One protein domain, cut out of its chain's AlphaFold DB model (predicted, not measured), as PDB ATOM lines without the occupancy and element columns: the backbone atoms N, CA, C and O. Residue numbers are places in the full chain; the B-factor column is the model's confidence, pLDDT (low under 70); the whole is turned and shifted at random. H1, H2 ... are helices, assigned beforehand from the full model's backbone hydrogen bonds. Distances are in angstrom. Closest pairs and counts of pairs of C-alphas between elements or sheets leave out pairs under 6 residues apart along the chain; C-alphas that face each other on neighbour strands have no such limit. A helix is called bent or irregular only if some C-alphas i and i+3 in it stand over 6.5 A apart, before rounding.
ATOM      1  N   ILE A  65      34.407  -6.573  59.543       85.94
ATOM      2  CA  ILE A  65      34.079  -5.315  58.863       85.94
ATOM      3  C   ILE A  65      32.625  -5.385  58.397       85.94
ATOM      4  O   ILE A  65      32.241  -6.291  57.660       85.94
ATOM      5  N   ARG A  66      31.805  -4.420  58.822       85.69
ATOM      6  CA  ARG A  66      30.430  -4.274  58.334       85.69
ATOM      7  C   ARG A  66      30.416  -3.298  57.166       85.69
ATOM      8  O   ARG A  66      30.680  -2.115  57.349       85.69
ATOM      9  N   VAL A  67      30.088  -3.798  55.980       88.81
ATOM     10  CA  VAL A  67      29.941  -2.991  54.764       88.81
ATOM     11  C   VAL A  67      28.465  -2.929  54.391       88.81
ATOM     12  O   VAL A  67      27.754  -3.931  54.455       88.81
ATOM     13  N   HIS A  68      27.985  -1.746  54.011       92.50
ATOM     14  CA  HIS A  68      26.605  -1.582  53.567       92.50
ATOM     15  C   HIS A  68      26.366  -2.349  52.254       92.50
ATOM     16  O   HIS A  68      27.157  -2.238  51.317       92.50
ATOM     17  N   TRP A  69      25.251  -3.078  52.148       91.75
ATOM     18  CA  TRP A  69      24.978  -3.984  51.021       91.75
ATOM     19  C   TRP A  69      25.032  -3.295  49.648       91.75
ATOM     20  O   TRP A  69      25.507  -3.883  48.687       91.75
ATOM     21  N   ARG A  70      24.603  -2.025  49.558       93.69
ATOM     22  CA  ARG A  70      24.677  -1.232  48.314       93.69
ATOM     23  C   ARG A  70      26.109  -1.061  47.804       93.69
ATOM     24  O   ARG A  70      26.328  -1.117  46.602       93.69
ATOM     25  N   LEU A  71      27.076  -0.876  48.705       94.00
ATOM     26  CA  LEU A  71      28.485  -0.754  48.329       94.00
ATOM     27  C   LEU A  71      29.016  -2.093  47.815       94.00
ATOM     28  O   LEU A  71      29.658  -2.133  46.771       94.00
ATOM     29  N   LEU A  72      28.675  -3.192  48.499       93.12
ATOM     30  CA  LEU A  72      29.014  -4.542  48.042       93.12
ATOM     31  C   LEU A  72      28.376  -4.865  46.688       93.12
ATOM     32  O   LEU A  72      29.012  -5.486  45.849       93.12
ATOM     33  N   TYR A  73      27.147  -4.407  46.449       94.69
ATOM     34  CA  TYR A  73      26.453  -4.591  45.178       94.69
ATOM     35  C   TYR A  73      27.142  -3.848  44.025       94.69
ATOM     36  O   TYR A  73      27.323  -4.418  42.952       94.69
ATOM     37  N   LEU A  74      27.560  -2.594  44.244       94.00
ATOM     38  CA  LEU A  74      28.330  -1.829  43.254       94.00
ATOM     39  C   LEU A  74      29.696  -2.470  42.985       94.00
ATOM     40  O   LEU A  74      30.107  -2.578  41.832       94.00
ATOM     41  N   LEU A  75      30.376  -2.934  44.035       91.75
ATOM     42  CA  LEU A  75      31.654  -3.627  43.906       91.75
ATOM     43  C   LEU A  75      31.508  -4.947  43.133       91.75
ATOM     44  O   LEU A  75      32.306  -5.232  42.247       91.75
ATOM     45  N   ALA A  76      30.457  -5.718  43.410       93.00
ATOM     46  CA  ALA A  76      30.146  -6.936  42.672       93.00
ATOM     47  C   ALA A  76      29.828  -6.651  41.194       93.00
ATOM     48  O   ALA A  76      30.262  -7.391  40.318       93.00
ATOM     49  N   ALA A  77      29.136  -5.547  40.892       93.94
ATOM     50  CA  ALA A  77      28.899  -5.121  39.511       93.94
ATOM     51  C   ALA A  77      30.213  -4.828  38.765       93.94
ATOM     52  O   ALA A  77      30.353  -5.179  37.595       93.94
ATOM     53  N   LEU A  78      31.183  -4.206  39.448       91.06
ATOM     54  CA  LEU A  78      32.512  -3.962  38.894       91.06
ATOM     55  C   LEU A  78      33.267  -5.273  38.651       91.06
ATOM     56  O   LEU A  78      33.848  -5.439  37.581       91.06
ATOM     57  N   PHE A  79      33.239  -6.212  39.603       90.31
ATOM     58  CA  PHE A  79      33.874  -7.520  39.425       90.31
ATOM     59  C   PHE A  79      33.260  -8.313  38.275       90.31
ATOM     60  O   PHE A  79      34.001  -8.879  37.482       90.31
ATOM     61  N   GLU A  80      31.936  -8.312  38.131       93.25
ATOM     62  CA  GLU A  80      31.257  -8.928  36.985       93.25
ATOM     63  C   GLU A  80      31.671  -8.292  35.656       93.25
ATOM     64  O   GLU A  80      31.938  -9.014  34.699       93.25
ATOM     65  N   LEU A  81      31.778  -6.960  35.593       91.25
ATOM     66  CA  LEU A  81      32.228  -6.263  34.387       91.25
ATOM     67  C   LEU A  81      33.672  -6.630  34.027       91.25
ATOM     68  O   LEU A  81      33.963  -6.930  32.873       91.25
ATOM     69  N   VAL A  82      34.576  -6.615  35.009       89.06
ATOM     70  CA  VAL A  82      35.986  -6.975  34.806       89.06
ATOM     71  C   VAL A  82      36.110  -8.436  34.390       89.06
ATOM     72  O   VAL A  82      36.818  -8.740  33.438       89.06
ATOM     73  N   ALA A  83      35.398  -9.334  35.066       89.75
ATOM     74  CA  ALA A  83      35.393 -10.754  34.752       89.75
ATOM     75  C   ALA A  83      34.858 -11.018  33.338       89.75
ATOM     76  O   ALA A  83      35.456 -11.796  32.604       89.75
ATOM     77  N   TRP A  84      33.810 -10.306  32.919       90.81
ATOM     78  CA  TRP A  84      33.285 -10.386  31.557       90.81
ATOM     79  C   TRP A  84      34.301  -9.925  30.502       90.81
ATOM     80  O   TRP A  84      34.467 -10.589  29.485       90.81
ATOM     81  N   VAL A  85      35.026  -8.828  30.753       89.25
ATOM     82  CA  VAL A  85      36.079  -8.335  29.841       89.25
ATOM     83  C   VAL A  85      37.277  -9.289  29.774       89.25
ATOM     84  O   VAL A  85      37.920  -9.396  28.734       89.25
ATOM     85  N   LEU A  86      37.593  -9.965  30.878       87.31
ATOM     86  CA  LEU A  86      38.736 -10.874  30.988       87.31
ATOM     87  C   LEU A  86      38.409 -12.335  30.650       87.31
ATOM     88  O   LEU A  86      39.310 -13.167  30.759       87.31
ATOM     89  N   ASP A  87      37.159 -12.638  30.286       88.56
ATOM     90  CA  ASP A  87      36.642 -14.004  30.118       88.56
ATOM     91  C   ASP A  87      36.966 -14.908  31.329       88.56
ATOM     92  O   ASP A  87      37.528 -15.997  31.228       88.56
ATOM     93  N   ASP A  88      36.677 -14.395  32.527       87.00
ATOM     94  CA  ASP A  88      36.978 -15.026  33.814       87.00
ATOM     95  C   ASP A  88      35.718 -15.147  34.684       87.00
ATOM     96  O   ASP A  88      34.679 -14.537  34.423       87.00
ATOM     97  N   LYS A  89      35.800 -15.923  35.768       87.62
ATOM     98  CA  LYS A  89      34.732 -16.000  36.772       87.62
ATOM     99  C   LYS A  89      34.840 -14.812  37.731       87.62
ATOM    100  O   LYS A  89      35.911 -14.620  38.303       87.62
ATOM    101  N   PRO A  90      33.773 -14.037  37.988       88.31
ATOM    102  CA  PRO A  90      33.835 -12.950  38.961       88.31
ATOM    103  C   PRO A  90      34.071 -13.491  40.371       88.31
ATOM    104  O   PRO A  90      33.483 -14.496  40.766       88.31
ATOM    105  N   VAL A  91      34.919 -12.794  41.127       87.69
ATOM    106  CA  VAL A  91      35.187 -13.085  42.546       87.69
ATOM    107  C   VAL A  91      33.927 -12.944  43.401       87.69
ATOM    108  O   VAL A  91      33.738 -13.688  44.357       87.69
ATOM    109  N   LEU A  92      33.092 -11.957  43.081       88.38
ATOM    110  CA  LEU A  92      31.881 -11.643  43.824       88.38
ATOM    111  C   LEU A  92      30.782 -11.239  42.850       88.38
ATOM    112  O   LEU A  92      30.965 -10.310  42.060       88.38
ATOM    113  N   MET A  93      29.635 -11.904  42.938       92.88
ATOM    114  CA  MET A  93      28.481 -11.636  42.082       92.88
ATOM    115  C   MET A  93      27.411 -10.821  42.814       92.88
ATOM    116  O   MET A  93      27.149 -10.991  44.008       92.88
ATOM    117  N   ARG A  94      26.698  -9.968  42.074       94.69
ATOM    118  CA  ARG A  94      25.533  -9.218  42.574       94.69
ATOM    119  C   ARG A  94      24.464 -10.161  43.113       94.69
ATOM    120  O   ARG A  94      23.838  -9.868  44.131       94.69
ATOM    121  N   MET A  95      24.292 -11.307  42.452       93.12
ATOM    122  CA  MET A  95      23.358 -12.349  42.874       93.12
ATOM    123  C   MET A  95      23.693 -12.905  44.258       93.12
ATOM    124  O   MET A  95      22.782 -13.135  45.048       93.12
ATOM    125  N   GLU A  96      24.971 -13.076  44.593       92.00
ATOM    126  CA  GLU A  96      25.386 -13.566  45.913       92.00
ATOM    127  C   GLU A  96      25.064 -12.543  47.005       92.00
ATOM    128  O   GLU A  96      24.487 -12.897  48.034       92.00
ATOM    129  N   ILE A  97      25.336 -11.258  46.741       92.62
ATOM    130  CA  ILE A  97      24.997 -10.162  47.658       92.62
ATOM    131  C   ILE A  97      23.488 -10.086  47.896       92.62
ATOM    132  O   ILE A  97      23.055  -9.993  49.046       92.62
ATOM    133  N   LEU A  98      22.678 -10.157  46.838       92.12
ATOM    134  CA  LEU A  98      21.221 -10.114  46.967       92.12
ATOM    135  C   LEU A  98      20.679 -11.333  47.717       92.12
ATOM    136  O   LEU A  98      19.871 -11.156  48.627       92.12
ATOM    137  N   LYS A  99      21.154 -12.544  47.403       89.75
ATOM    138  CA  LYS A  99      20.728 -13.769  48.103       89.75
ATOM    139  C   LYS A  99      21.103 -13.753  49.589       89.75
ATOM    140  O   LYS A  99      20.372 -14.291  50.419       89.75
ATOM    141  N   ALA A 100      22.244 -13.156  49.940       89.00
ATOM    142  CA  ALA A 100      22.675 -13.014  51.329       89.00
ATOM    143  C   ALA A 100      21.913 -11.911  52.081       89.00
ATOM    144  O   ALA A 100      21.663 -12.052  53.279       89.00
ATOM    145  N   HIS A 101      21.556 -10.821  51.396       89.31
ATOM    146  CA  HIS A 101      20.907  -9.661  52.004       89.31
ATOM    147  C   HIS A 101      19.388  -9.820  52.155       89.31
ATOM    148  O   HIS A 101      18.827  -9.401  53.167       89.31
ATOM    149  N   VAL A 102      18.718 -10.409  51.162       87.50
ATOM    150  CA  VAL A 102      17.257 -10.536  51.139       87.50
ATOM    151  C   VAL A 102      16.810 -11.736  51.979       87.50
ATOM    152  O   VAL A 102      17.355 -12.839  51.898       87.50
ATOM    153  N   ALA A 103      15.785 -11.530  52.806       86.94
ATOM    154  CA  ALA A 103      15.164 -12.610  53.557       86.94
ATOM    155  C   ALA A 103      14.301 -13.470  52.621       86.94
ATOM    156  O   ALA A 103      13.266 -13.032  52.127       86.94
ATOM    157  N   ILE A 145      43.563 -20.874  51.515       67.38
ATOM    158  CA  ILE A 145      42.903 -20.148  50.434       67.38
ATOM    159  C   ILE A 145      43.572 -20.595  49.140       67.38
ATOM    160  O   ILE A 145      44.774 -20.387  48.976       67.38
ATOM    161  N   ASP A 146      42.789 -21.174  48.228       75.69
ATOM    162  CA  ASP A 146      43.280 -21.655  46.938       75.69
ATOM    163  C   ASP A 146      44.131 -20.562  46.246       75.69
ATOM    164  O   ASP A 146      43.634 -19.458  45.982       75.69
ATOM    165  N   PRO A 147      45.418 -20.823  45.941       75.00
ATOM    166  CA  PRO A 147      46.294 -19.848  45.295       75.00
ATOM    167  C   PRO A 147      45.769 -19.383  43.927       75.00
ATOM    168  O   PRO A 147      46.126 -18.289  43.470       75.00
ATOM    169  N   VAL A 148      44.908 -20.168  43.271       79.19
ATOM    170  CA  VAL A 148      44.196 -19.763  42.051       79.19
ATOM    171  C   VAL A 148      43.204 -18.638  42.349       79.19
ATOM    172  O   VAL A 148      43.175 -17.651  41.610       79.19
ATOM    173  N   GLU A 149      42.448 -18.731  43.445       79.06
ATOM    174  CA  GLU A 149      41.524 -17.676  43.883       79.06
ATOM    175  C   GLU A 149      42.278 -16.409  44.298       79.06
ATOM    176  O   GLU A 149      41.894 -15.311  43.895       79.06
ATOM    177  N   ILE A 150      43.412 -16.529  45.001       81.69
ATOM    178  CA  ILE A 150      44.258 -15.366  45.341       81.69
ATOM    179  C   ILE A 150      44.752 -14.662  44.070       81.69
ATOM    180  O   ILE A 150      44.716 -13.432  43.968       81.69
ATOM    181  N   ARG A 151      45.198 -15.430  43.071       81.56
ATOM    182  CA  ARG A 151      45.659 -14.877  41.791       81.56
ATOM    183  C   ARG A 151      44.519 -14.215  41.021       81.56
ATOM    184  O   ARG A 151      44.723 -13.147  40.440       81.56
ATOM    185  N   ARG A 152      43.333 -14.826  41.025       82.38
ATOM    186  CA  ARG A 152      42.124 -14.276  40.403       82.38
ATOM    187  C   ARG A 152      41.713 -12.962  41.063       82.38
ATOM    188  O   ARG A 152      41.516 -11.975  40.357       82.38
ATOM    189  N   LEU A 153      41.671 -12.933  42.394       83.19
ATOM    190  CA  LEU A 153      41.461 -11.735  43.206       83.19
ATOM    191  C   LEU A 153      42.442 -10.629  42.824       83.19
ATOM    192  O   LEU A 153      42.023  -9.524  42.482       83.19
ATOM    193  N   GLY A 154      43.740 -10.939  42.816       83.44
ATOM    194  CA  GLY A 154      44.781  -9.989  42.428       83.44
ATOM    195  C   GLY A 154      44.552  -9.428  41.025       83.44
ATOM    196  O   GLY A 154      44.537  -8.212  40.844       83.44
ATOM    197  N   ARG A 155      44.289 -10.294  40.040       82.81
ATOM    198  CA  ARG A 155      44.016  -9.882  38.656       82.81
ATOM    199  C   ARG A 155      42.801  -8.957  38.568       82.81
ATOM    200  O   ARG A 155      42.915  -7.872  38.008       82.81
ATOM    201  N   GLN A 156      41.671  -9.337  39.162       83.00
ATOM    202  CA  GLN A 156      40.435  -8.550  39.089       83.00
ATOM    203  C   GLN A 156      40.499  -7.233  39.871       83.00
ATOM    204  O   GLN A 156      39.772  -6.301  39.536       83.00
ATOM    205  N   LEU A 157      41.377  -7.120  40.871       85.44
ATOM    206  CA  LEU A 157      41.649  -5.859  41.564       85.44
ATOM    207  C   LEU A 157      42.596  -4.945  40.770       85.44
ATOM    208  O   LEU A 157      42.398  -3.731  40.752       85.44
ATOM    209  N   ILE A 158      43.605  -5.507  40.098       84.31
ATOM    210  CA  ILE A 158      44.605  -4.737  39.338       84.31
ATOM    211  C   ILE A 158      44.012  -4.177  38.037       84.31
ATOM    212  O   ILE A 158      44.279  -3.028  37.683       84.31
ATOM    213  N   THR A 159      43.187  -4.952  37.328       80.81
ATOM    214  CA  THR A 159      42.617  -4.559  36.028       80.81
ATOM    215  C   THR A 159      41.864  -3.217  36.037       80.81
ATOM    216  O   THR A 159      42.201  -2.371  35.204       80.81
ATOM    217  N   PRO A 160      40.899  -2.940  36.937       78.12
ATOM    218  CA  PRO A 160      40.191  -1.656  36.940       78.12
ATOM    219  C   PRO A 160      41.118  -0.468  37.240       78.12
ATOM    220  O   PRO A 160      40.924   0.612  36.683       78.12
ATOM    221  N   VAL A 161      42.161  -0.667  38.056       78.44
ATOM    222  CA  VAL A 161      43.173   0.367  38.338       78.44
ATOM    223  C   VAL A 161      43.992   0.675  37.082       78.44
ATOM    224  O   VAL A 161      44.144   1.841  36.720       78.44
ATOM    225  N   ALA A 162      44.471  -0.355  36.379       78.25
ATOM    226  CA  ALA A 162      45.261  -0.193  35.157       78.25
ATOM    227  C   ALA A 162      44.469   0.499  34.030       78.25
ATOM    228  O   ALA A 162      44.984   1.402  33.364       78.25
ATOM    229  N   VAL A 163      43.198   0.124  33.847       80.94
ATOM    230  CA  VAL A 163      42.293   0.784  32.889       80.94
ATOM    231  C   VAL A 163      42.098   2.256  33.254       80.94
ATOM    232  O   VAL A 163      42.222   3.119  32.387       80.94
ATOM    233  N   GLY A 164      41.861   2.562  34.535       81.56
ATOM    234  CA  GLY A 164      41.705   3.939  35.011       81.56
ATOM    235  C   GLY A 164      42.933   4.814  34.738       81.56
ATOM    236  O   GLY A 164      42.788   5.923  34.223       81.56
ATOM    237  N   VAL A 165      44.139   4.303  35.013       84.25
ATOM    238  CA  VAL A 165      45.405   5.009  34.729       84.25
ATOM    239  C   VAL A 165      45.575   5.261  33.229       84.25
ATOM    240  O   VAL A 165      45.938   6.366  32.829       84.25
ATOM    241  N   THR A 166      45.266   4.268  32.393       82.31
ATOM    242  CA  THR A 166      45.415   4.375  30.933       82.31
ATOM    243  C   THR A 166      44.457   5.416  30.351       82.31
ATOM    244  O   THR A 166      44.872   6.267  29.566       82.31
ATOM    245  N   LEU A 167      43.189   5.408  30.774       86.12
ATOM    246  CA  LEU A 167      42.194   6.400  30.354       86.12
ATOM    247  C   LEU A 167      42.556   7.815  30.823       86.12
ATOM    248  O   LEU A 167      42.391   8.768  30.063       86.12
ATOM    249  N   ALA A 168      43.081   7.962  32.044       85.06
ATOM    250  CA  ALA A 168      43.536   9.251  32.562       85.06
ATOM    251  C   ALA A 168      44.734   9.800  31.771       85.06
ATOM    252  O   ALA A 168      44.739  10.979  31.415       85.06
ATOM    253  N   ALA A 169      45.712   8.950  31.445       84.50
ATOM    254  CA  ALA A 169      46.856   9.325  30.617       84.50
ATOM    255  C   ALA A 169      46.425   9.738  29.198       84.50
ATOM    256  O   ALA A 169      46.888  10.756  28.684       84.50
ATOM    257  N   LEU A 170      45.482   9.004  28.593       87.56
ATOM    258  CA  LEU A 170      44.935   9.330  27.274       87.56
ATOM    259  C   LEU A 170      44.178  10.669  27.291       87.56
ATOM    260  O   LEU A 170      44.385  11.516  26.428       87.56
ATOM    261  N   ALA A 171      43.344  10.896  28.310       87.75
ATOM    262  CA  ALA A 171      42.608  12.148  28.481       87.75
ATOM    263  C   ALA A 171      43.531  13.349  28.745       87.75
ATOM    264  O   ALA A 171      43.218  14.463  28.326       87.75
ATOM    265  N   TYR A 172      44.656  13.135  29.433       88.88
ATOM    266  CA  TYR A 172      45.687  14.154  29.625       88.88
ATOM    267  C   TYR A 172      46.393  14.489  28.303       88.88
ATOM    268  O   TYR A 172      46.532  15.663  27.973       88.88
ATOM    269  N   SER A 173      46.748  13.475  27.508       84.75
ATOM    270  CA  SER A 173      47.400  13.651  26.201       84.75
ATOM    271  C   SER A 173      46.514  14.313  25.140       84.75
ATOM    272  O   SER A 173      47.048  14.844  24.178       84.75
ATOM    273  N   LEU A 174      45.186  14.265  25.279       87.38
ATOM    274  CA  LEU A 174      44.241  14.929  24.369       87.38
ATOM    275  C   LEU A 174      43.972  16.399  24.737       87.38
ATOM    276  O   LEU A 174      43.289  17.098  23.992       87.38
ATOM    277  N   LYS A 175      44.446  16.856  25.904       80.69
ATOM    278  CA  LYS A 175      44.281  18.236  26.386       80.69
ATOM    279  C   LYS A 175      45.515  19.122  26.170       80.69
ATOM    280  O   LYS A 175      45.404  20.321  26.418       80.69
ATOM    281  N   GLY A 176      46.654  18.549  25.780       66.31
ATOM    282  CA  GLY A 176      47.895  19.262  25.447       66.31
ATOM    283  C   GLY A 176      48.129  19.273  23.948       66.31
ATOM    284  O   GLY A 176      48.629  20.308  23.461       66.31
TER     285      GLY A 176
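What this domain is: This is residues 65 to 103 and 145 to 176 of the 176 residues of the protein "3Beta_HSD domain-containing protein" of Cyanidiococcus yangmingshanensis (UniProt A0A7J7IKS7). A helical hairpin, H1 folding back into the shorter H2, meets one long helix, H3, which crosses H1 near its later end almost at a right angle, in a loose T shape. Residues 161 to 176, of which 161 to 173 belong to H3, stick out as a free arm that makes much of the length. The printed part has 71 residues with three named helices, H1, H2 and H3 in that order along the chain, and no named strand; the class is all helix. The whole is loose, with a radius of gyration of the C-alphas of 15.1 A, and elongated, spanning 53 by 28 by 24 A.

How they stand to each other: H1, residues 69 to 85, and H2, residues 94 to 101, form a helical hairpin. They touch, with 11 pairs of C-alphas within 8 A. Their closest C-alphas, those of Ala 76 and Arg 94, are 5.1 A apart. They run opposite ways at a shallow tilt of 23 degrees. H3, residues 147 to 173, touches H1 and is about perpendicular to it, at 84 degrees. H1 touches H3 with residues 79 to 83 alone, and H3 touches H1 with residues 156 to 160 alone; their closest C-alphas, those of Val 82 and Gln 156, are 6.4 A apart. H2 and H3 are apart. In H1 and H2 every O i to N i+4 pair is within hydrogen-bond range; in H3 21 of 23 are.

Where its parts are: H1 runs from Trp 69, with its C-alpha at (24.978, -3.984, 51.021), to Val 85, a length of 24.3 A from first to last C-alpha. H2 runs from Arg 94 to His 101 and is 10.5 A long. H3, the longest helix, runs from Pro 147, with its C-alpha at (46.294, -19.848, 45.295), to Ser 173, with its C-alpha at (47.400, 13.651, 26.201), over 38.6 A. H3 is neither bent nor irregular, but only just: C-alphas 157 and 160 are 6.4 A apart.

The domain as a whole: The two C-alphas farthest apart, those of Ala 103 and Gly 176, are 53.6 A from each other. Without the free stretch, the body of 55 residues spans 32 by 24 by 16 A, with a radius of gyration of 11.7 A. The link from H1 to H2, 8 residues, is short. The link from H2 to H3 runs across the cut: residues 104 to 144 are not printed, and C-alphas 103 and 145 are 28.9 A apart. Residue 176 is the chain's last. The mean pLDDT of the printed part is 86.5, and two residues, 145 and 176, are under 70.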